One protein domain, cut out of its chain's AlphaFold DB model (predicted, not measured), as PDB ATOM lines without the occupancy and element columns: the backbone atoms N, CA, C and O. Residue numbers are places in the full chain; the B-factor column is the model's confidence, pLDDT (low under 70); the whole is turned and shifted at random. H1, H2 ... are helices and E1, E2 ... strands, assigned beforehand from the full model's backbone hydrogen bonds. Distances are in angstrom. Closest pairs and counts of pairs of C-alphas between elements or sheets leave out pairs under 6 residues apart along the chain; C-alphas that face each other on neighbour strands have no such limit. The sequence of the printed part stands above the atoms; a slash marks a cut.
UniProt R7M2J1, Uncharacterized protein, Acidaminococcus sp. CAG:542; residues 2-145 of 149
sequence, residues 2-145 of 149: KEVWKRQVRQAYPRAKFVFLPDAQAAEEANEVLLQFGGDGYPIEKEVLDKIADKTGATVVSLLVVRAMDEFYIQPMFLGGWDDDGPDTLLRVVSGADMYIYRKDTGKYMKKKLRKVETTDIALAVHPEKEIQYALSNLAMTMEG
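This is residues 2 to 145 of the 149 residues of an uncharacterized protein of Acidaminococcus sp. CAG:542 (UniProt R7M2J1). This is a long, twisted ribbon of three strands, E1, E2 and E3, with H4 lying along one face and H1 beside H4, while H3 crosses the other face near one end of the ribbon and H2 packs on H3. At the ribbon's other end the loop between E1 and E2 carries on past the strands, and its residues 81 to 86 stick out. The printed part has 144 residues, with four named helices and three named strands in the order H1 H2 H3 E1 E2 E3 H4. The sheet's order is E1 E2 E3, antiparallel, and the class is mixed, helices and strands. The whole is loose, with a radius of gyration of the C-alphas of 19.3 A, and elongated, spanning 64 by 36 by 25 A.

Start at H1, residues 2 to 12; it touches H4, residues 128 to 143, where the closest C-alphas, of Gln 8 and Ser 137, are 4.8 A apart. They run the same way at a shallow tilt of 33 degrees, only just short of steep. Next, H2, residues 23 to 36, touches H3, residues 46 to 56, closest at the C-alphas of Ala 30 and Ile 52, 5.4 A; this helical hairpin runs opposite ways at a steep tilt of 45 degrees. Then E1, residues 60 to 74, E2, residues 90 to 103, and E3, residues 108 to 121, form a meander, each strand the antiparallel neighbour of the one before. In the hairpin E1 and E2, look at N 63 and O 100, 2.9 A, within hydrogen-bond range; in the hairpin E2 and E3, at N 95 and O 116, 2.8 A. E3 bends by 51 degrees at residue 117. H3 and H4 lie on opposite faces of this sheet, in three layers, with helices on both faces. H3 is over E1 and E2 at a height over the sheet of 8.3 A, its closest C-alphas to E2 being Leu 49 and Tyr 102, 6.2 A. H4 is over E2 and E3 at 7.8 A, along the strands at 26 degrees to E2 on the local plane; the closest C-alphas of H4 and E2, Pro 128 and Ser 95, are 4.8 A apart. H1 only grazes the sheet with its residues 5 to 9, and H2 is not on it. In H2, H3 and H4 every O i to N i+4 pair is within hydrogen-bond range; in H1, 6 of 7 are.

Find C-alpha 2 at (177.710, 173.218, 216.344), where H1 begins. H2 covers 19.9 A from C-alpha 23 to C-alpha 36. E1 runs 41.3 A from C-alpha 60 at (194.288, 172.999, 212.289) to C-alpha 74, E2 41.1 A and E3 39.7 A. H4 runs 22.5 A and ends at C-alpha 143, (195.673, 163.086, 215.174).

The two C-alphas farthest apart are those of Asp 54 and Trp 82, 64.1 A. The printed part has no cut. The link from E1 to E2, residues 75 to 89, is long. The mean pLDDT of the printed part is 86.3, and residues 38 to 42 and 75 to 88 are under 70.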
ATOM      1  N   LYS A   2     176.286 172.939 216.667       73.31
ATOM      2  CA  LYS A   2     177.710 173.218 216.344       73.31
ATOM      3  C   LYS A   2     178.679 173.143 217.539       73.31
ATOM      4  O   LYS A   2     179.741 172.539 217.425       73.31
ATOM      5  N   GLU A   3     178.293 173.688 218.692       83.62
ATOM      6  CA  GLU A   3     179.127 173.680 219.910       83.62
ATOM      7  C   GLU A   3     179.463 172.274 220.426       83.62
ATOM      8  O   GLU A   3     180.537 172.050 220.985       83.62
ATOM      9  N   VAL A   4     178.578 171.303 220.196       87.00
ATOM     10  CA  VAL A   4     178.788 169.917 220.623       87.00
ATOM     11  C   VAL A   4     179.934 169.286 219.831       87.00
ATOM     12  O   VAL A   4     180.837 168.701 220.425       87.00
ATOM     13  N   TRP A   5     179.960 169.483 218.511       89.00
ATOM     14  CA  TRP A   5     181.025 168.986 217.633       89.00
ATOM     15  C   TRP A   5     182.368 169.651 217.927       89.00
ATOM     16  O   TRP A   5     183.387 168.971 218.067       89.00
ATOM     17  N   LYS A   6     182.360 170.976 218.120       89.06
ATOM     18  CA  LYS A   6     183.549 171.732 218.533       89.06
ATOM     19  C   LYS A   6     184.144 171.184 219.821       89.06
ATOM     20  O   LYS A   6     185.362 171.068 219.927       89.06
ATOM     21  N   ARG A   7     183.307 170.822 220.798       89.38
ATOM     22  CA  ARG A   7     183.768 170.251 222.068       89.38
ATOM     23  C   ARG A   7     184.506 168.924 221.878       89.38
ATOM     24  O   ARG A   7     185.488 168.709 222.580       89.38
ATOM     25  N   GLN A   8     184.083 168.080 220.936       91.25
ATOM     26  CA  GLN A   8     184.759 166.803 220.669       91.25
ATOM     27  C   GLN A   8     186.147 167.015 220.069       91.25
ATOM     28  O   GLN A   8     187.128 166.493 220.586       91.25
ATOM     29  N   VAL A   9     186.265 167.885 219.062       89.88
ATOM     30  CA  VAL A   9     187.579 168.260 218.508       89.88
ATOM     31  C   VAL A   9     188.445 168.924 219.583       89.88
ATOM     32  O   VAL A   9     189.637 168.653 219.695       89.88
ATOM     33  N   ARG A  10     187.845 169.756 220.445       90.19
ATOM     34  CA  ARG A  10     188.555 170.485 221.502       90.19
ATOM     35  C   ARG A  10     189.267 169.584 222.512       90.19
ATOM     36  O   ARG A  10     190.259 170.031 223.079       90.19
ATOM     37  N   GLN A  11     188.815 168.350 222.738       87.75
ATOM     38  CA  GLN A  11     189.490 167.415 223.651       87.75
ATOM     39  C   GLN A  11     190.944 167.145 223.218       87.75
ATOM     40  O   GLN A  11     191.850 167.095 224.052       87.75
ATOM     41  N   ALA A  12     191.198 167.114 221.906       88.50
ATOM     42  CA  ALA A  12     192.541 166.967 221.359       88.50
ATOM     43  C   ALA A  12     193.365 168.269 221.384       88.50
ATOM     44  O   ALA A  12     194.593 168.203 221.421       88.50
ATOM     45  N   TYR A  13     192.737 169.447 221.459       88.88
ATOM     46  CA  TYR A  13     193.404 170.750 221.298       88.88
ATOM     47  C   TYR A  13     193.238 171.660 222.534       88.88
ATOM     48  O   TYR A  13     192.213 172.328 222.689       88.88
ATOM     49  N   PRO A  14     194.241 171.751 223.432       85.81
ATOM     50  CA  PRO A  14     194.131 172.526 224.669       85.81
ATOM     51  C   PRO A  14     193.924 174.032 224.444       85.81
ATOM     52  O   PRO A  14     194.586 174.640 223.603       85.81
ATOM     53  N   ARG A  15     193.092 174.664 225.290       86.12
ATOM     54  CA  ARG A  15     192.812 176.121 225.280       86.12
ATOM     55  C   ARG A  15     194.056 177.003 225.379       86.12
ATOM     56  O   ARG A  15     194.055 178.100 224.845       86.12
ATOM     57  N   ALA A  16     195.098 176.524 226.055       86.69
ATOM     58  CA  ALA A  16     196.348 177.261 226.222       86.69
ATOM     59  C   ALA A  16     197.139 177.427 224.912       86.69
ATOM     60  O   ALA A  16     198.000 178.295 224.837       86.69
ATOM     61  N   LYS A  17     196.877 176.584 223.902       87.56
ATOM     62  CA  LYS A  17     197.617 176.570 222.629       87.56
ATOM     63  C   LYS A  17     196.740 176.869 221.414       87.56
ATOM     64  O   LYS A  17     197.260 177.319 220.402       87.56
ATOM     65  N   PHE A  18     195.435 176.612 221.506       90.75
ATOM     66  CA  PHE A  18     194.514 176.718 220.378       90.75
ATOM     67  C   PHE A  18     193.243 177.481 220.747       90.75
ATOM     68  O   PHE A  18     192.644 177.276 221.810       90.75
ATOM     69  N   VAL A  19     192.783 178.301 219.805       91.56
ATOM     70  CA  VAL A  19     191.504 179.011 219.848       91.56
ATOM     71  C   VAL A  19     190.697 178.658 218.599       91.56
ATOM     72  O   VAL A  19     191.272 178.418 217.540       91.56
ATOM     73  N   PHE A  20     189.370 178.572 218.724       90.31
ATOM     74  CA  PHE A  20     188.525 178.450 217.534       90.31
ATOM     75  C   PHE A  20     188.436 179.818 216.869       90.31
ATOM     76  O   PHE A  20     188.246 180.820 217.561       90.31
ATOM     77  N   LEU A  21     188.550 179.842 215.545       88.62
ATOM     78  CA  LEU A  21     188.238 181.031 214.762       88.62
ATOM     79  C   LEU A  21     186.742 181.375 214.896       88.62
ATOM     80  O   LEU A  21     185.937 180.477 215.172       88.62
ATOM     81  N   PRO A  22     186.351 182.648 214.711       86.75
ATOM     82  CA  PRO A  22     184.946 183.033 214.664       86.75
ATOM     83  C   PRO A  22     184.183 182.244 213.591       86.75
ATOM     84  O   PRO A  22     184.633 182.136 212.452       86.75
ATOM     85  N   ASP A  23     183.006 181.720 213.945       77.62
ATOM     86  CA  ASP A  23     182.249 180.804 213.078       77.62
ATOM     87  C   ASP A  23     181.871 181.398 211.725       77.62
ATOM     88  O   ASP A  23     181.875 180.670 210.738       77.62
ATOM     89  N   ALA A  24     181.521 182.687 211.685       78.00
ATOM     90  CA  ALA A  24     181.150 183.357 210.442       78.00
ATOM     91  C   ALA A  24     182.314 183.317 209.445       78.00
ATOM     92  O   ALA A  24     182.152 182.816 208.339       78.00
ATOM     93  N   GLN A  25     183.503 183.713 209.901       78.81
ATOM     94  CA  GLN A  25     184.719 183.705 209.099       78.81
ATOM     95  C   GLN A  25     185.108 182.283 208.672       78.81
ATOM     96  O   GLN A  25     185.296 182.011 207.489       78.81
ATOM     97  N   ALA A  26     185.185 181.352 209.628       81.31
ATOM     98  CA  ALA A  26     185.619 179.987 209.348       81.31
ATOM     99  C   ALA A  26     184.670 179.254 208.387       81.31
ATOM    100  O   ALA A  26     185.127 178.503 207.530       81.31
ATOM    101  N   ALA A  27     183.355 179.456 208.523       82.62
ATOM    102  CA  ALA A  27     182.370 178.810 207.664       82.62
ATOM    103  C   ALA A  27     182.305 179.445 206.271       82.62
ATOM    104  O   ALA A  27     182.232 178.712 205.290       82.62
ATOM    105  N   GLU A  28     182.330 180.776 206.172       85.38
ATOM    106  CA  GLU A  28     182.282 181.489 204.892       85.38
ATOM    107  C   GLU A  28     183.494 181.139 204.028       85.38
ATOM    108  O   GLU A  28     183.343 180.639 202.913       85.38
ATOM    109  N   GLU A  29     184.698 181.265 204.581       85.38
ATOM    110  CA  GLU A  29     185.924 180.985 203.842       85.38
ATOM    111  C   GLU A  29     186.068 179.500 203.479       85.38
ATOM    112  O   GLU A  29     186.509 179.176 202.371       85.38
ATOM    113  N   ALA A  30     185.664 178.585 204.373       85.06
ATOM    114  CA  ALA A  30     185.661 177.156 204.075       85.06
ATOM    115  C   ALA A  30     184.663 176.809 202.964       85.06
ATOM    116  O   ALA A  30     185.008 176.055 202.052       85.06
ATOM    117  N   ASN A  31     183.456 177.380 203.000       85.38
ATOM    118  CA  ASN A  31     182.446 177.171 201.963       85.38
ATOM    119  C   ASN A  31     182.920 177.686 200.603       85.38
ATOM    120  O   ASN A  31     182.746 176.997 199.603       85.38
ATOM    121  N   GLU A  32     183.567 178.851 200.552       86.38
ATOM    122  CA  GLU A  32     184.132 179.370 199.306       86.38
ATOM    123  C   GLU A  32     185.167 178.415 198.700       86.38
ATOM    124  O   GLU A  32     185.157 178.183 197.490       86.38
ATOM    125  N   VAL A  33     186.045 177.822 199.518       85.81
ATOM    126  CA  VAL A  33     187.017 176.831 199.028       85.81
ATOM    127  C   VAL A  33     186.308 175.558 198.570       85.81
ATOM    128  O   VAL A  33     186.596 175.064 197.484       85.81
ATOM    129  N   LEU A  34     185.351 175.040 199.340       85.00
ATOM    130  CA  LEU A  34     184.595 173.845 198.954       85.00
ATOM    131  C   LEU A  34     183.872 174.044 197.612       85.00
ATOM    132  O   LEU A  34     183.931 173.170 196.748       85.00
ATOM    133  N   LEU A  35     183.270 175.216 197.387       84.12
ATOM    134  CA  LEU A  35     182.627 175.567 196.117       84.12
ATOM    135  C   LEU A  35     183.620 175.601 194.947       84.12
ATOM    136  O   LEU A  35     183.310 175.074 193.881       84.12
ATOM    137  N   GLN A  36     184.827 176.144 195.141       82.44
ATOM    138  CA  GLN A  36     185.869 176.171 194.102       82.44
ATOM    139  C   GLN A  36     186.317 174.774 193.658       82.44
ATOM    140  O   GLN A  36     186.720 174.597 192.510       82.44
ATOM    141  N   PHE A  37     186.260 173.788 194.553       75.00
ATOM    142  CA  PHE A  37     186.655 172.413 194.254       75.00
ATOM    143  C   PHE A  37     185.520 171.554 193.686       75.00
ATOM    144  O   PHE A  37     185.780 170.433 193.275       75.00
ATOM    145  N   GLY A  38     184.290 172.066 193.584       68.44
ATOM    146  CA  GLY A  38     183.147 171.322 193.032       68.44
ATOM    147  C   GLY A  38     182.026 171.038 194.035       68.44
ATOM    148  O   GLY A  38     181.146 170.227 193.748       68.44
ATOM    149  N   GLY A  39     182.034 171.702 195.195       66.88
ATOM    150  CA  GLY A  39     180.974 171.631 196.200       66.88
ATOM    151  C   GLY A  39     180.889 170.280 196.916       66.88
ATOM    152  O   GLY A  39     181.862 169.531 196.989       66.88
ATOM    153  N   ASP A  40     179.700 169.954 197.430       59.12
ATOM    154  CA  ASP A  40     179.440 168.792 198.302       59.12
ATOM    155  C   ASP A  40     179.746 167.416 197.671       59.12
ATOM    156  O   ASP A  40     179.797 166.400 198.376       59.12
ATOM    157  N   GLY A  41     179.925 167.371 196.345       59.56
ATOM    158  CA  GLY A  41     180.232 166.166 195.574       59.56
ATOM    159  C   GLY A  41     181.725 165.904 195.355       59.56
ATOM    160  O   GLY A  41     182.080 164.801 194.933       59.56
ATOM    161  N   TYR A  42     182.604 166.873 195.631       68.44
ATOM    162  CA  TYR A  42     184.042 166.700 195.426       68.44
ATOM    163  C   TYR A  42     184.699 165.954 196.600       68.44
ATOM    164  O   TYR A  42     184.359 166.207 197.761       68.44
ATOM    165  N   PRO A  43     185.658 165.039 196.352       78.75
ATOM    166  CA  PRO A  43     186.416 164.403 197.421       78.75
ATOM    167  C   PRO A  43     187.139 165.442 198.283       78.75
ATOM    168  O   PRO A  43     188.019 166.160 197.816       78.75
ATOM    169  N   ILE A  44     186.792 165.506 199.568       86.69
ATOM    170  CA  ILE A  44     187.552 166.301 200.533       86.69
ATOM    171  C   ILE A  44     188.880 165.576 200.766       86.69
ATOM    172  O   ILE A  44     188.938 164.572 201.480       86.69
ATOM    173  N   GLU A  45     189.929 166.064 200.115       89.62
ATOM    174  CA  GLU A  45     191.306 165.596 200.270       89.62
ATOM    175  C   GLU A  45     192.175 166.660 200.952       89.62
ATOM    176  O   GLU A  45     191.716 167.763 201.273       89.62
ATOM    177  N   LYS A  46     193.435 166.308 201.227       92.25
ATOM    178  CA  LYS A  46     194.373 167.149 201.980       92.25
ATOM    179  C   LYS A  46     194.488 168.552 201.381       92.25
ATOM    180  O   LYS A  46     194.493 169.522 202.128       92.25
ATOM    181  N   GLU A  47     194.540 168.658 200.059       91.69
ATOM    182  CA  GLU A  47     194.734 169.906 199.315       91.69
ATOM    183  C   GLU A  47     193.581 170.894 199.532       91.69
ATOM    184  O   GLU A  47     193.791 172.108 199.565       91.69
ATOM    185  N   VAL A  48     192.361 170.380 199.713       91.38
ATOM    186  CA  VAL A  48     191.182 171.202 200.015       91.38
ATOM    187  C   VAL A  48     191.331 171.810 201.407       91.38
ATOM    188  O   VAL A  48     191.171 173.017 201.581       91.38
ATOM    189  N   LEU A  49     191.685 170.992 202.401       92.94
ATOM    190  CA  LEU A  49     191.848 171.447 203.785       92.94
ATOM    191  C   LEU A  49     193.064 172.356 203.964       92.94
ATOM    192  O   LEU A  49     193.019 173.261 204.792       92.94
ATOM    193  N   ASP A  50     194.120 172.140 203.183       94.44
ATOM    194  CA  ASP A  50     195.299 173.000 203.162       94.44
ATOM    195  C   ASP A  50     194.954 174.401 202.659       94.44
ATOM    196  O   ASP A  50     195.252 175.385 203.331       94.44
ATOM    197  N   LYS A  51     194.178 174.505 201.575       92.62
ATOM    198  CA  LYS A  51     193.677 175.801 201.102       92.62
ATOM    199  C   LYS A  51     192.708 176.469 202.072       92.62
ATOM    200  O   LYS A  51     192.735 177.690 202.207       92.62
ATOM    201  N   ILE A  52     191.862 175.699 202.763       92.00
ATOM    202  CA  ILE A  52     191.027 176.250 203.843       92.00
ATOM    203  C   ILE A  52     191.927 176.814 204.949       92.00
ATOM    204  O   ILE A  52     191.685 177.918 205.433       92.00
ATOM    205  N   ALA A  53     192.992 176.102 205.322       93.38
ATOM    206  CA  ALA A  53     193.952 176.542 206.329       93.38
ATOM    207  C   ALA A  53     194.750 177.786 205.887       93.38
ATOM    208  O   ALA A  53     195.008 178.669 206.700       93.38
ATOM    209  N   ASP A  54     195.139 177.882 204.610       93.19
ATOM    210  CA  ASP A  54     195.737 179.082 204.006       93.19
ATOM    211  C   ASP A  54     194.821 180.296 204.119       93.19
ATOM    212  O   ASP A  54     195.259 181.349 204.574       93.19
ATOM    213  N   LYS A  55     193.557 180.135 203.729       91.31
ATOM    214  CA  LYS A  55     192.601 181.239 203.661       91.31
ATOM    215  C   LYS A  55     192.215 181.761 205.045       91.31
ATOM    216  O   LYS A  55     192.297 182.959 205.289       91.31
ATOM    217  N   THR A  56     191.930 180.833 205.958       90.06
ATOM    218  CA  THR A  56     191.500 181.127 207.336       90.06
ATOM    219  C   THR A  56     192.640 181.481 208.279       90.06
ATOM    220  O   THR A  56     192.402 181.930 209.400       90.06
ATOM    221  N   GLY A  57     193.889 181.226 207.880       90.25
ATOM    222  CA  GLY A  57     195.044 181.291 208.774       90.25
ATOM    223  C   GLY A  57     195.026 180.223 209.877       90.25
ATOM    224  O   GLY A  57     195.797 180.314 210.834       90.25
ATOM    225  N   ALA A  58     194.156 179.211 209.784       92.44
ATOM    226  CA  ALA A  58     194.058 178.158 210.782       92.44
ATOM    227  C   ALA A  58     195.281 177.230 210.747       92.44
ATOM    228  O   ALA A  58     195.704 176.748 209.698       92.44
ATOM    229  N   THR A  59     195.820 176.891 211.918       93.88
ATOM    230  CA  THR A  59     196.856 175.848 212.034       93.88
ATOM    231  C   THR A  59     196.268 174.444 211.899       93.88
ATOM    232  O   THR A  59     196.937 173.526 211.427       93.88
ATOM    233  N   VAL A  60     195.015 174.268 212.324       94.38
ATOM    234  CA  VAL A  60     194.288 172.999 212.289       94.38
ATOM    235  C   VAL A  60     192.904 173.247 211.712       94.38
ATOM    236  O   VAL A  60     192.185 174.127 212.182       94.38
ATOM    237  N   VAL A  61     192.519 172.437 210.732       94.31
ATOM    238  CA  VAL A  61     191.190 172.452 210.121       94.31
ATOM    239  C   VAL A  61     190.532 171.106 210.381       94.31
ATOM    240  O   VAL A  61     191.095 170.063 210.061       94.31
ATOM    241  N   SER A  62     189.331 171.126 210.957       93.75
ATOM    242  CA  SER A  62     188.489 169.940 211.110       93.75
ATOM    243  C   SER A  62     187.170 170.159 210.387       93.75
ATOM    244  O   SER A  62     186.505 171.170 210.607       93.75
ATOM    245  N   LEU A  63     186.799 169.207 209.533       92.00
ATOM    246  CA  LEU A  63     185.564 169.225 208.764       92.00
ATOM    247  C   LEU A  63     184.745 167.970 209.080       92.00
ATOM    248  O   LEU A  63     185.263 166.852 209.046       92.00
ATOM    249  N   LEU A  64     183.465 168.168 209.381       92.00
ATOM    250  CA  LEU A  64     182.493 167.113 209.653       92.00
ATOM    251  C   LEU A  64     181.328 167.255 208.673       92.00
ATOM    252  O   LEU A  64     180.656 168.283 208.663       92.00
ATOM    253  N   VAL A  65     181.061 166.202 207.909       89.94
ATOM    254  CA  VAL A  65     179.889 166.089 207.036       89.94
ATOM    255  C   VAL A  65     179.005 164.973 207.572       89.94
ATOM    256  O   VAL A  65     179.337 163.792 207.462       89.94
ATOM    257  N   VAL A  66     177.878 165.338 208.176       91.69
ATOM    258  CA  VAL A  66     176.884 164.371 208.652       91.69
ATOM    259  C   VAL A  66     176.080 163.864 207.454       91.69
ATOM    260  O   VAL A  66     175.557 164.654 206.674       91.69
ATOM    261  N   ARG A  67     176.013 162.541 207.293       91.31
ATOM    262  CA  ARG A  67     175.314 161.857 206.193       91.31
ATOM    263  C   ARG A  67     174.025 161.174 206.645       91.31
ATOM    264  O   ARG A  67     173.096 161.107 205.854       91.31
ATOM    265  N   ALA A  68     173.989 160.652 207.869       93.19
ATOM    266  CA  ALA A  68     172.813 160.001 208.445       93.19
ATOM    267  C   ALA A  68     172.845 160.097 209.976       93.19
ATOM    268  O   ALA A  68     173.906 159.918 210.584       93.19
ATOM    269  N   MET A  69     171.691 160.380 210.575       94.69
ATOM    270  CA  MET A  69     171.477 160.444 212.025       94.69
ATOM    271  C   MET A  69     170.051 159.985 212.346       94.69
ATOM    272  O   MET A  69     169.270 160.721 212.944       94.69
ATOM    273  N   ASP A  70     169.707 158.784 211.893       94.88
ATOM    274  CA  ASP A  70     168.332 158.290 211.921       94.88
ATOM    275  C   ASP A  70     168.150 157.211 212.989       94.88
ATOM    276  O   ASP A  70     169.041 156.392 213.236       94.88
ATOM    277  N   GLU A  71     166.966 157.191 213.596       93.50
ATOM    278  CA  GLU A  71     166.546 156.184 214.566       93.50
ATOM    279  C   GLU A  71     165.164 155.657 214.187       93.50
ATOM    280  O   GLU A  71     164.245 156.425 213.899       93.50
ATOM    281  N   PHE A  72     165.010 154.337 214.193       91.50
ATOM    282  CA  PHE A  72     163.768 153.664 213.837       91.50
ATOM    283  C   PHE A  72     163.389 152.685 214.939       91.50
ATOM    284  O   PHE A  72     164.135 151.748 215.223       91.50
ATOM    285  N   TYR A  73     162.213 152.871 215.530       88.62
ATOM    286  CA  TYR A  73     161.631 151.871 216.419       88.62
ATOM    287  C   TYR A  73     161.220 150.660 215.590       88.62
ATOM    288  O   TYR A  73     160.467 150.780 214.622       88.62
ATOM    289  N   ILE A  74     161.732 149.495 215.965       82.75
ATOM    290  CA  ILE A  74     161.411 148.229 215.329       82.75
ATOM    291  C   ILE A  74     160.564 147.440 216.317       82.75
ATOM    292  O   ILE A  74     161.068 146.907 217.300       82.75
ATOM    293  N   GLN A  75     159.265 147.361 216.042       69.38
ATOM    294  CA  GLN A  75     158.415 146.370 216.689       69.38
ATOM    295  C   GLN A  75     158.625 145.029 215.972       69.38
ATOM    296  O   GLN A  75     158.401 144.962 214.755       69.38
ATOM    297  N   PRO A  76     159.066 143.964 216.664       64.06
ATOM    298  CA  PRO A  76     159.141 142.639 216.067       64.06
ATOM    299  C   PRO A  76     157.715 142.158 215.795       64.06
ATOM    300  O   PRO A  76     157.023 141.656 216.671       64.06
ATOM    301  N   MET A  77     157.244 142.349 214.564       57.03
ATOM    302  CA  MET A  77     155.833 142.143 214.240       57.03
ATOM    303  C   MET A  77     155.408 140.655 214.283       57.03
ATOM    304  O   MET A  77     154.217 140.392 214.192       57.03
ATOM    305  N   PHE A  78     156.328 139.678 214.427       53.81
ATOM    306  CA  PHE A  78     156.007 138.246 214.243       53.81
ATOM    307  C   PHE A  78     156.907 137.203 214.960       53.81
ATOM    308  O   PHE A  78     157.015 136.077 214.475       53.81
ATOM    309  N   LEU A  79     157.558 137.494 216.094       48.66
ATOM    310  CA  LEU A  79     158.378 136.484 216.799       48.66
ATOM    311  C   LEU A  79     158.206 136.546 218.322       48.66
ATOM    312  O   LEU A  79     158.694 137.476 218.948       48.66
ATOM    313  N   GLY A  80     157.595 135.508 218.899       46.28
ATOM    314  CA  GLY A  80     157.622 135.229 220.340       46.28
ATOM    315  C   GLY A  80     156.271 135.423 221.018       46.28
ATOM    316  O   GLY A  80     155.620 136.440 220.822       46.28
ATOM    317  N   GLY A  81     155.819 134.404 221.749       46.19
ATOM    318  CA  GLY A  81     154.549 134.413 222.466       46.19
ATOM    319  C   GLY A  81     154.489 135.473 223.564       46.19
ATOM    320  O   GLY A  81     155.471 136.132 223.881       46.19
ATOM    321  N   TRP A  82     153.292 135.606 224.123       50.34
ATOM    322  CA  TRP A  82     152.971 136.398 225.302       50.34
ATOM    323  C   TRP A  82     153.726 135.862 226.531       50.34
ATOM    324  O   TRP A  82     153.127 135.207 227.378       50.34
ATOM    325  N   ASP A  83     155.035 136.084 226.604       52.06
ATOM    326  CA  ASP A  83     155.733 136.090 227.886       52.06
ATOM    327  C   ASP A  83     155.409 137.425 228.584       52.06
ATOM    328  O   ASP A  83     155.226 138.457 227.931       52.06
ATOM    329  N   ASP A  84     155.260 137.369 229.909       54.78
ATOM    330  CA  ASP A  84     154.612 138.352 230.807       54.78
ATOM    331  C   ASP A  84     155.185 139.795 230.753       54.78
ATOM    332  O   ASP A  84     154.603 140.711 231.332       54.78
ATOM    333  N   ASP A  85     156.289 140.015 230.027       57.22
ATOM    334  CA  ASP A  85     157.034 141.283 229.946       57.22
ATOM    335  C   ASP A  85     156.802 142.087 228.642       57.22
ATOM    336  O   ASP A  85     157.249 143.230 228.523       57.22
ATOM    337  N   GLY A  86     156.040 141.549 227.679       55.00
ATOM    338  CA  GLY A  86     155.750 142.212 226.397       55.00
ATOM    339  C   GLY A  86     156.931 142.208 225.407       55.00
ATOM    340  O   GLY A  86     158.046 141.845 225.761       55.00
ATOM    341  N   PRO A  87     156.713 142.549 224.122       57.75
ATOM    342  CA  PRO A  87     157.768 142.461 223.114       57.75
ATOM    343  C   PRO A  87     158.867 143.502 223.365       57.75
ATOM    344  O   PRO A  87     158.576 144.702 223.428       57.75
ATOM    345  N   ASP A  88     160.124 143.051 223.419       67.31
ATOM    346  CA  ASP A  88     161.296 143.927 223.501       67.31
ATOM    347  C   ASP A  88     161.223 145.005 222.411       67.31
ATOM    348  O   ASP A  88     161.158 144.727 221.206       67.31
ATOM    349  N   THR A  89     161.208 146.271 222.835       77.44
ATOM    350  CA  THR A  89     161.220 147.398 221.903       77.44
ATOM    351  C   THR A  89     162.641 147.583 221.394       77.44
ATOM    352  O   THR A  89     163.517 148.076 222.103       77.44
ATOM    353  N   LEU A  90     162.873 147.201 220.140       86.50
ATOM    354  CA  LEU A  90     164.169 147.370 219.500       86.50
ATOM    355  C   LEU A  90     164.282 148.762 218.876       86.50
ATOM    356  O   LEU A  90     163.331 149.286 218.289       86.50
ATOM    357  N   LEU A  91     165.478 149.338 218.937       91.06
ATOM    358  CA  LEU A  91     165.827 150.563 218.233       91.06
ATOM    359  C   LEU A  91     166.886 150.259 217.177       91.06
ATOM    360  O   LEU A  91     167.968 149.747 217.472       91.06
ATOM    361  N   ARG A  92     166.580 150.595 215.923       93.50
ATOM    362  CA  ARG A  92     167.551 150.619 214.835       93.50
ATOM    363  C   ARG A  92     168.155 152.011 214.720       93.50
ATOM    364  O   ARG A  92     167.448 152.957 214.396       93.50
ATOM    365  N   VAL A  93     169.463 152.112 214.910       95.44
ATOM    366  CA  VAL A  93     170.233 153.353 214.804       95.44
ATOM    367  C   VAL A  93     171.074 153.338 213.531       95.44
ATOM    368  O   VAL A  93     171.815 152.388 213.277       95.44
ATOM    369  N   VAL A  94     170.989 154.410 212.741       96.19
ATOM    370  CA  VAL A  94     171.790 154.635 211.532       96.19
ATOM    371  C   VAL A  94     172.666 155.869 211.738       96.19
ATOM    372  O   VAL A  94     172.189 157.000 211.782       96.19
ATOM    373  N   SER A  95     173.977 155.648 211.839       96.62
ATOM    374  CA  SER A  95     174.989 156.693 212.028       96.62
ATOM    375  C   SER A  95     175.906 156.782 210.813       96.62
ATOM    376  O   SER A  95     176.646 155.847 210.491       96.62
ATOM    377  N   GLY A  96     175.896 157.931 210.144       95.88
ATOM    378  CA  GLY A  96     176.692 158.193 208.954       95.88
ATOM    379  C   GLY A  96     177.379 159.547 209.033       95.88
ATOM    380  O   GLY A  96     176.707 160.571 209.109       95.88
ATOM    381  N   ALA A  97     178.708 159.578 208.954       94.94
ATOM    382  CA  ALA A  97     179.460 160.831 208.883       94.94
ATOM    383  C   ALA A  97     180.803 160.664 208.166       94.94
ATOM    384  O   ALA A  97     181.441 159.615 208.259       94.94
ATOM    385  N   ASP A  98     181.243 161.712 207.477       93.69
ATOM    386  CA  ASP A  98     182.590 161.847 206.929       93.69
ATOM    387  C   ASP A  98     183.341 162.903 207.745       93.69
ATOM    388  O   ASP A  98     182.865 164.023 207.927       93.69
ATOM    389  N   MET A  99     184.494 162.529 208.287       94.88
ATOM    390  CA  MET A  99     185.284 163.345 209.202       94.88
ATOM    391  C   MET A  99     186.689 163.517 208.652       94.88
ATOM    392  O   MET A  99     187.322 162.541 208.241       94.88
ATOM    393  N   TYR A 100     187.185 164.746 208.705       94.88
ATOM    394  CA  TYR A 100     188.488 165.117 208.184       94.88
ATOM    395  C   TYR A 100     189.195 166.047 209.160       94.88
ATOM    396  O   TYR A 100     188.576 166.961 209.708       94.88
ATOM    397  N   ILE A 101     190.488 165.819 209.385       95.50
ATOM    398  CA  ILE A 101     191.339 166.706 210.178       95.50
ATOM    399  C   ILE A 101     192.655 166.901 209.438       95.50
ATOM    400  O   ILE A 101     193.311 165.938 209.038       95.50
ATOM    401  N   TYR A 102     193.037 168.158 209.273       96.50
ATOM    402  CA  TYR A 102     194.304 168.570 208.699       96.50
ATOM    403  C   TYR A 102     195.028 169.495 209.662       96.50
ATOM    404  O   TYR A 102     194.415 170.361 210.288       96.50
ATOM    405  N   ARG A 103     196.339 169.318 209.768       95.06
ATOM    406  CA  ARG A 103     197.200 170.145 210.595       95.06
ATOM    407  C   ARG A 103     198.365 170.654 209.758       95.06
ATOM    408  O   ARG A 103     199.213 169.878 209.324       95.06
ATOM    409  N   LYS A 104     198.390 171.966 209.549       94.19
ATOM    410  CA  LYS A 104     199.231 172.639 208.561       94.19
ATOM    411  C   LYS A 104     200.713 172.652 208.919       94.19
ATOM    412  O   LYS A 104     201.543 172.338 208.078       94.19
ATOM    413  N   ASP A 105     201.047 172.949 210.172       92.38
ATOM    414  CA  ASP A 105     202.433 172.999 210.672       92.38
ATOM    415  C   ASP A 105     203.177 171.660 210.517       92.38
ATOM    416  O   ASP A 105     204.388 171.641 210.325       92.38
ATOM    417  N   THR A 106     202.453 170.541 210.569       92.50
ATOM    418  CA  THR A 106     203.015 169.185 210.405       92.50
ATOM    419  C   THR A 106     202.699 168.548 209.052       92.50
ATOM    420  O   THR A 106     203.224 167.483 208.732       92.50
ATOM    421  N   GLY A 107     201.797 169.143 208.270       93.12
ATOM    422  CA  GLY A 107     201.245 168.561 207.047       93.12
ATOM    423  C   GLY A 107     200.455 167.261 207.255       93.12
ATOM    424  O   GLY A 107     200.147 166.584 206.264       93.12
ATOM    425  N   LYS A 108     200.151 166.884 208.507       95.12
ATOM    426  CA  LYS A 108     199.433 165.652 208.845       95.12
ATOM    427  C   LYS A 108     197.969 165.788 208.426       95.12
ATOM    428  O   LYS A 108     197.344 166.831 208.611       95.12
ATOM    429  N   TYR A 109     197.424 164.716 207.868       95.31
ATOM    430  CA  TYR A 109     196.045 164.632 207.407       95.31
ATOM    431  C   TYR A 109     195.457 163.288 207.818       95.31
ATOM    432  O   TYR A 109     196.104 162.250 207.668       95.31
ATOM    433  N   MET A 110     194.232 163.306 208.333       95.88
ATOM    434  CA  MET A 110     193.484 162.109 208.685       95.88
ATOM    435  C   MET A 110     192.037 162.232 208.223       95.88
ATOM    436  O   MET A 110     191.422 163.293 208.327       95.88
ATOM    437  N   LYS A 111     191.481 161.111 207.756       95.31
ATOM    438  CA  LYS A 111     190.073 160.993 207.379       95.31
ATOM    439  C   LYS A 111     189.444 159.741 207.973       95.31
ATOM    440  O   LYS A 111     190.099 158.705 208.071       95.31
ATOM    441  N   LYS A 112     188.166 159.828 208.335       95.19
ATOM    442  CA  LYS A 112     187.360 158.697 208.807       95.19
ATOM    443  C   LYS A 112     185.948 158.794 208.251       95.19
ATOM    444  O   LYS A 112     185.299 159.827 208.372       95.19
ATOM    445  N   LYS A 113     185.461 157.696 207.677       94.56
ATOM    446  CA  LYS A 113     184.059 157.543 207.278       94.56
ATOM    447  C   LYS A 113     183.378 156.607 208.270       94.56
ATOM    448  O   LYS A 113     183.750 155.442 208.364       94.56
ATOM    449  N   LEU A 114     182.408 157.115 209.020       95.69
ATOM    450  CA  LEU A 114     181.519 156.315 209.857       95.69
ATOM    451  C   LEU A 114     180.312 155.896 209.020       95.69
ATOM    452  O   LEU A 114     179.663 156.749 208.413       95.69
ATOM    453  N   ARG A 115     180.040 154.593 208.976       96.19
ATOM    454  CA  ARG A 115     178.849 153.985 208.371       96.19
ATOM    455  C   ARG A 115     178.416 152.846 209.289       96.19
ATOM    456  O   ARG A 115     178.896 151.728 209.139       96.19
ATOM    457  N   LYS A 116     177.596 153.154 210.292       95.38
ATOM    458  CA  LYS A 116     177.140 152.188 211.295       95.38
ATOM    459  C   LYS A 116     175.622 152.067 211.227       95.38
ATOM    460  O   LYS A 116     174.924 153.076 211.251       95.38
ATOM    461  N   VAL A 117     175.137 150.834 211.131       94.94
ATOM    462  CA  VAL A 117     173.725 150.487 211.297       94.94
ATOM    463  C   VAL A 117     173.674 149.413 212.365       94.94
ATOM    464  O   VAL A 117     174.311 148.375 212.217       94.94
ATOM    465  N   GLU A 118     172.948 149.675 213.437       93.31
ATOM    466  CA  GLU A 118     172.831 148.767 214.572       93.31
ATOM    467  C   GLU A 118     171.358 148.623 214.938       93.31
ATOM    468  O   GLU A 118     170.584 149.560 214.779       93.31
ATOM    469  N   THR A 119     170.931 147.434 215.349       91.69
ATOM    470  CA  THR A 119     169.586 147.199 215.886       91.69
ATOM    471  C   THR A 119     169.763 146.460 217.193       91.69
ATOM    472  O   THR A 119     170.324 145.369 217.199       91.69
ATOM    473  N   THR A 120     169.352 147.088 218.284       89.81
ATOM    474  CA  THR A 120     169.564 146.588 219.642       89.81
ATOM    475  C   THR A 120     168.369 146.956 220.513       89.81
ATOM    476  O   THR A 120     167.474 147.675 220.063       89.81
ATOM    477  N   ASP A 121     168.346 146.454 221.740       87.38
ATOM    478  CA  ASP A 121     167.391 146.887 222.753       87.38
ATOM    479  C   ASP A 121     167.483 148.407 222.947       87.38
ATOM    480  O   ASP A 121     168.582 148.966 223.033       87.38
ATOM    481  N   ILE A 122     166.337 149.085 223.017       86.94
ATOM    482  CA  ILE A 122     166.280 150.533 223.214       86.94
ATOM    483  C   ILE A 122     167.092 151.014 224.426       86.94
ATOM    484  O   ILE A 122     167.722 152.068 224.352       86.94
ATOM    485  N   ALA A 123     167.136 150.244 225.517       86.50
ATOM    486  CA  ALA A 123     167.878 150.578 226.728       86.50
ATOM    487  C   ALA A 123     169.402 150.528 226.529       86.50
ATOM    488  O   ALA A 123     170.144 151.181 227.265       86.50
ATOM    489  N   LEU A 124     169.875 149.774 225.533       89.50
ATOM    490  CA  LEU A 124     171.293 149.626 225.193       89.50
ATOM    491  C   LEU A 124     171.702 150.461 223.974       89.50
ATOM    492  O   LEU A 124     172.891 150.546 223.656       89.50
ATOM    493  N   ALA A 125     170.741 151.068 223.277       90.38
ATOM    494  CA  ALA A 125     171.003 151.798 222.052       90.38
ATOM    495  C   ALA A 125     171.804 153.083 222.309       90.38
ATOM    496  O   ALA A 125     171.487 153.907 223.170       90.38
ATOM    497  N   VAL A 126     172.849 153.284 221.506       93.56
ATOM    498  CA  VAL A 126     173.621 154.526 221.497       93.56
ATOM    499  C   VAL A 126     173.090 155.420 220.385       93.56
ATOM    500  O   VAL A 126     173.145 155.053 219.215       93.56
ATOM    501  N   HIS A 127     172.613 156.611 220.746       94.06
ATOM    502  CA  HIS A 127     172.113 157.588 219.776       94.06
ATOM    503  C   HIS A 127     173.155 157.927 218.695       94.06
ATOM    504  O   HIS A 127     174.345 158.074 219.016       94.06
ATOM    505  N   PRO A 128     172.736 158.176 217.440       94.94
ATOM    506  CA  PRO A 128     173.657 158.388 216.332       94.94
ATOM    507  C   PRO A 128     174.518 159.639 216.519       94.94
ATOM    508  O   PRO A 128     175.671 159.684 216.089       94.94
ATOM    509  N   GLU A 129     174.005 160.649 217.232       94.81
ATOM    510  CA  GLU A 129     174.796 161.820 217.604       94.81
ATOM    511  C   GLU A 129     176.011 161.429 218.456       94.81
ATOM    512  O   GLU A 129     177.121 161.891 218.190       94.81
ATOM    513  N   LYS A 130     175.828 160.550 219.454       94.44
ATOM    514  CA  LYS A 130     176.912 160.095 220.338       94.44
ATOM    515  C   LYS A 130     177.935 159.251 219.580       94.44
ATOM    516  O   LYS A 130     179.130 159.471 219.752       94.44
ATOM    517  N   GLU A 131     177.483 158.361 218.700       94.69
ATOM    518  CA  GLU A 131     178.356 157.576 217.814       94.69
ATOM    519  C   GLU A 131     179.275 158.478 216.973       94.69
ATOM    520  O   GLU A 131     180.497 158.295 216.937       94.69
ATOM    521  N   ILE A 132     178.710 159.515 216.344       96.00
ATOM    522  CA  ILE A 132     179.482 160.486 215.559       96.00
ATOM    523  C   ILE A 132     180.418 161.299 216.463       96.00
ATOM    524  O   ILE A 132     181.571 161.531 216.096       96.00
ATOM    525  N   GLN A 133     179.965 161.710 217.655       95.12
ATOM    526  CA  GLN A 133     180.794 162.443 218.615       95.12
ATOM    527  C   GLN A 133     182.032 161.642 219.035       95.12
ATOM    528  O   GLN A 133     183.138 162.186 218.996       95.12
ATOM    529  N   TYR A 134     181.869 160.364 219.390       94.62
ATOM    530  CA  TYR A 134     182.988 159.493 219.750       94.62
ATOM    531  C   TYR A 134     183.928 159.279 218.571       94.62
ATOM    532  O   TYR A 134     185.146 159.378 218.721       94.62
ATOM    533  N   ALA A 135     183.388 159.050 217.372       95.38
ATOM    534  CA  ALA A 135     184.214 158.872 216.188       95.38
ATOM    535  C   ALA A 135     185.049 160.123 215.859       95.38
ATOM    536  O   ALA A 135     186.216 159.979 215.481       95.38
ATOM    537  N   LEU A 136     184.483 161.321 216.041       95.81
ATOM    538  CA  LEU A 136     185.167 162.596 215.830       95.81
ATOM    539  C   LEU A 136     186.230 162.860 216.899       95.81
ATOM    540  O   LEU A 136     187.347 163.249 216.558       95.81
ATOM    541  N   SER A 137     185.904 162.627 218.175       94.31
ATOM    542  CA  SER A 137     186.867 162.778 219.270       94.31
ATOM    543  C   SER A 137     188.053 161.830 219.087       94.31
ATOM    544  O   SER A 137     189.197 162.274 219.049       94.31
ATOM    545  N   ASN A 138     187.791 160.547 218.824       95.06
ATOM    546  CA  ASN A 138     188.844 159.557 218.609       95.06
ATOM    547  C   ASN A 138     189.717 159.887 217.389       95.06
ATOM    548  O   ASN A 138     190.932 159.693 217.435       95.06
ATOM    549  N   LEU A 139     189.142 160.453 216.318       95.31
ATOM    550  CA  LEU A 139     189.924 160.947 215.182       95.31
ATOM    551  C   LEU A 139     190.860 162.095 215.595       95.31
ATOM    552  O   LEU A 139     192.040 162.072 215.250       95.31
ATOM    553  N   ALA A 140     190.354 163.070 216.354       94.06
ATOM    554  CA  ALA A 140     191.136 164.204 216.837       94.06
ATOM    555  C   ALA A 140     192.229 163.779 217.838       94.06
ATOM    556  O   ALA A 140     193.361 164.249 217.753       94.06
ATOM    557  N   MET A 141     191.936 162.849 218.747       93.75
ATOM    558  CA  MET A 141     192.917 162.327 219.704       93.75
ATOM    559  C   MET A 141     194.028 161.548 218.991       93.75
ATOM    560  O   MET A 141     195.207 161.808 219.230       93.75
ATOM    561  N   THR A 142     193.676 160.694 218.023       93.69
ATOM    562  CA  THR A 142     194.654 159.974 217.182       93.69
ATOM    563  C   THR A 142     195.528 160.936 216.369       93.69
ATOM    564  O   THR A 142     196.732 160.717 216.191       93.69
ATOM    565  N   MET A 143     194.943 162.036 215.884       92.19
ATOM    566  CA  MET A 143     195.673 163.086 215.174       92.19
ATOM    567  C   MET A 143     196.803 163.669 216.030       92.19
ATOM    568  O   MET A 143     197.909 163.871 215.531       92.19
ATOM    569  N   GLU A 144     196.560 163.848 217.323       90.19
ATOM    570  CA  GLU A 144     197.532 164.393 218.273       90.19
ATOM    571  C   GLU A 144     198.342 163.315 219.015       90.19
ATOM    572  O   GLU A 144     199.149 163.653 219.878       90.19
ATOM    573  N   GLY A 145     198.160 162.031 218.678       88.88
ATOM    574  CA  GLY A 145     198.869 160.916 219.314       88.88
ATOM    575  C   GLY A 145     198.508 160.722 220.789       88.88
ATOM    576  O   GLY A 145     199.367 160.355 221.584       88.88
TER     577      GLY A 145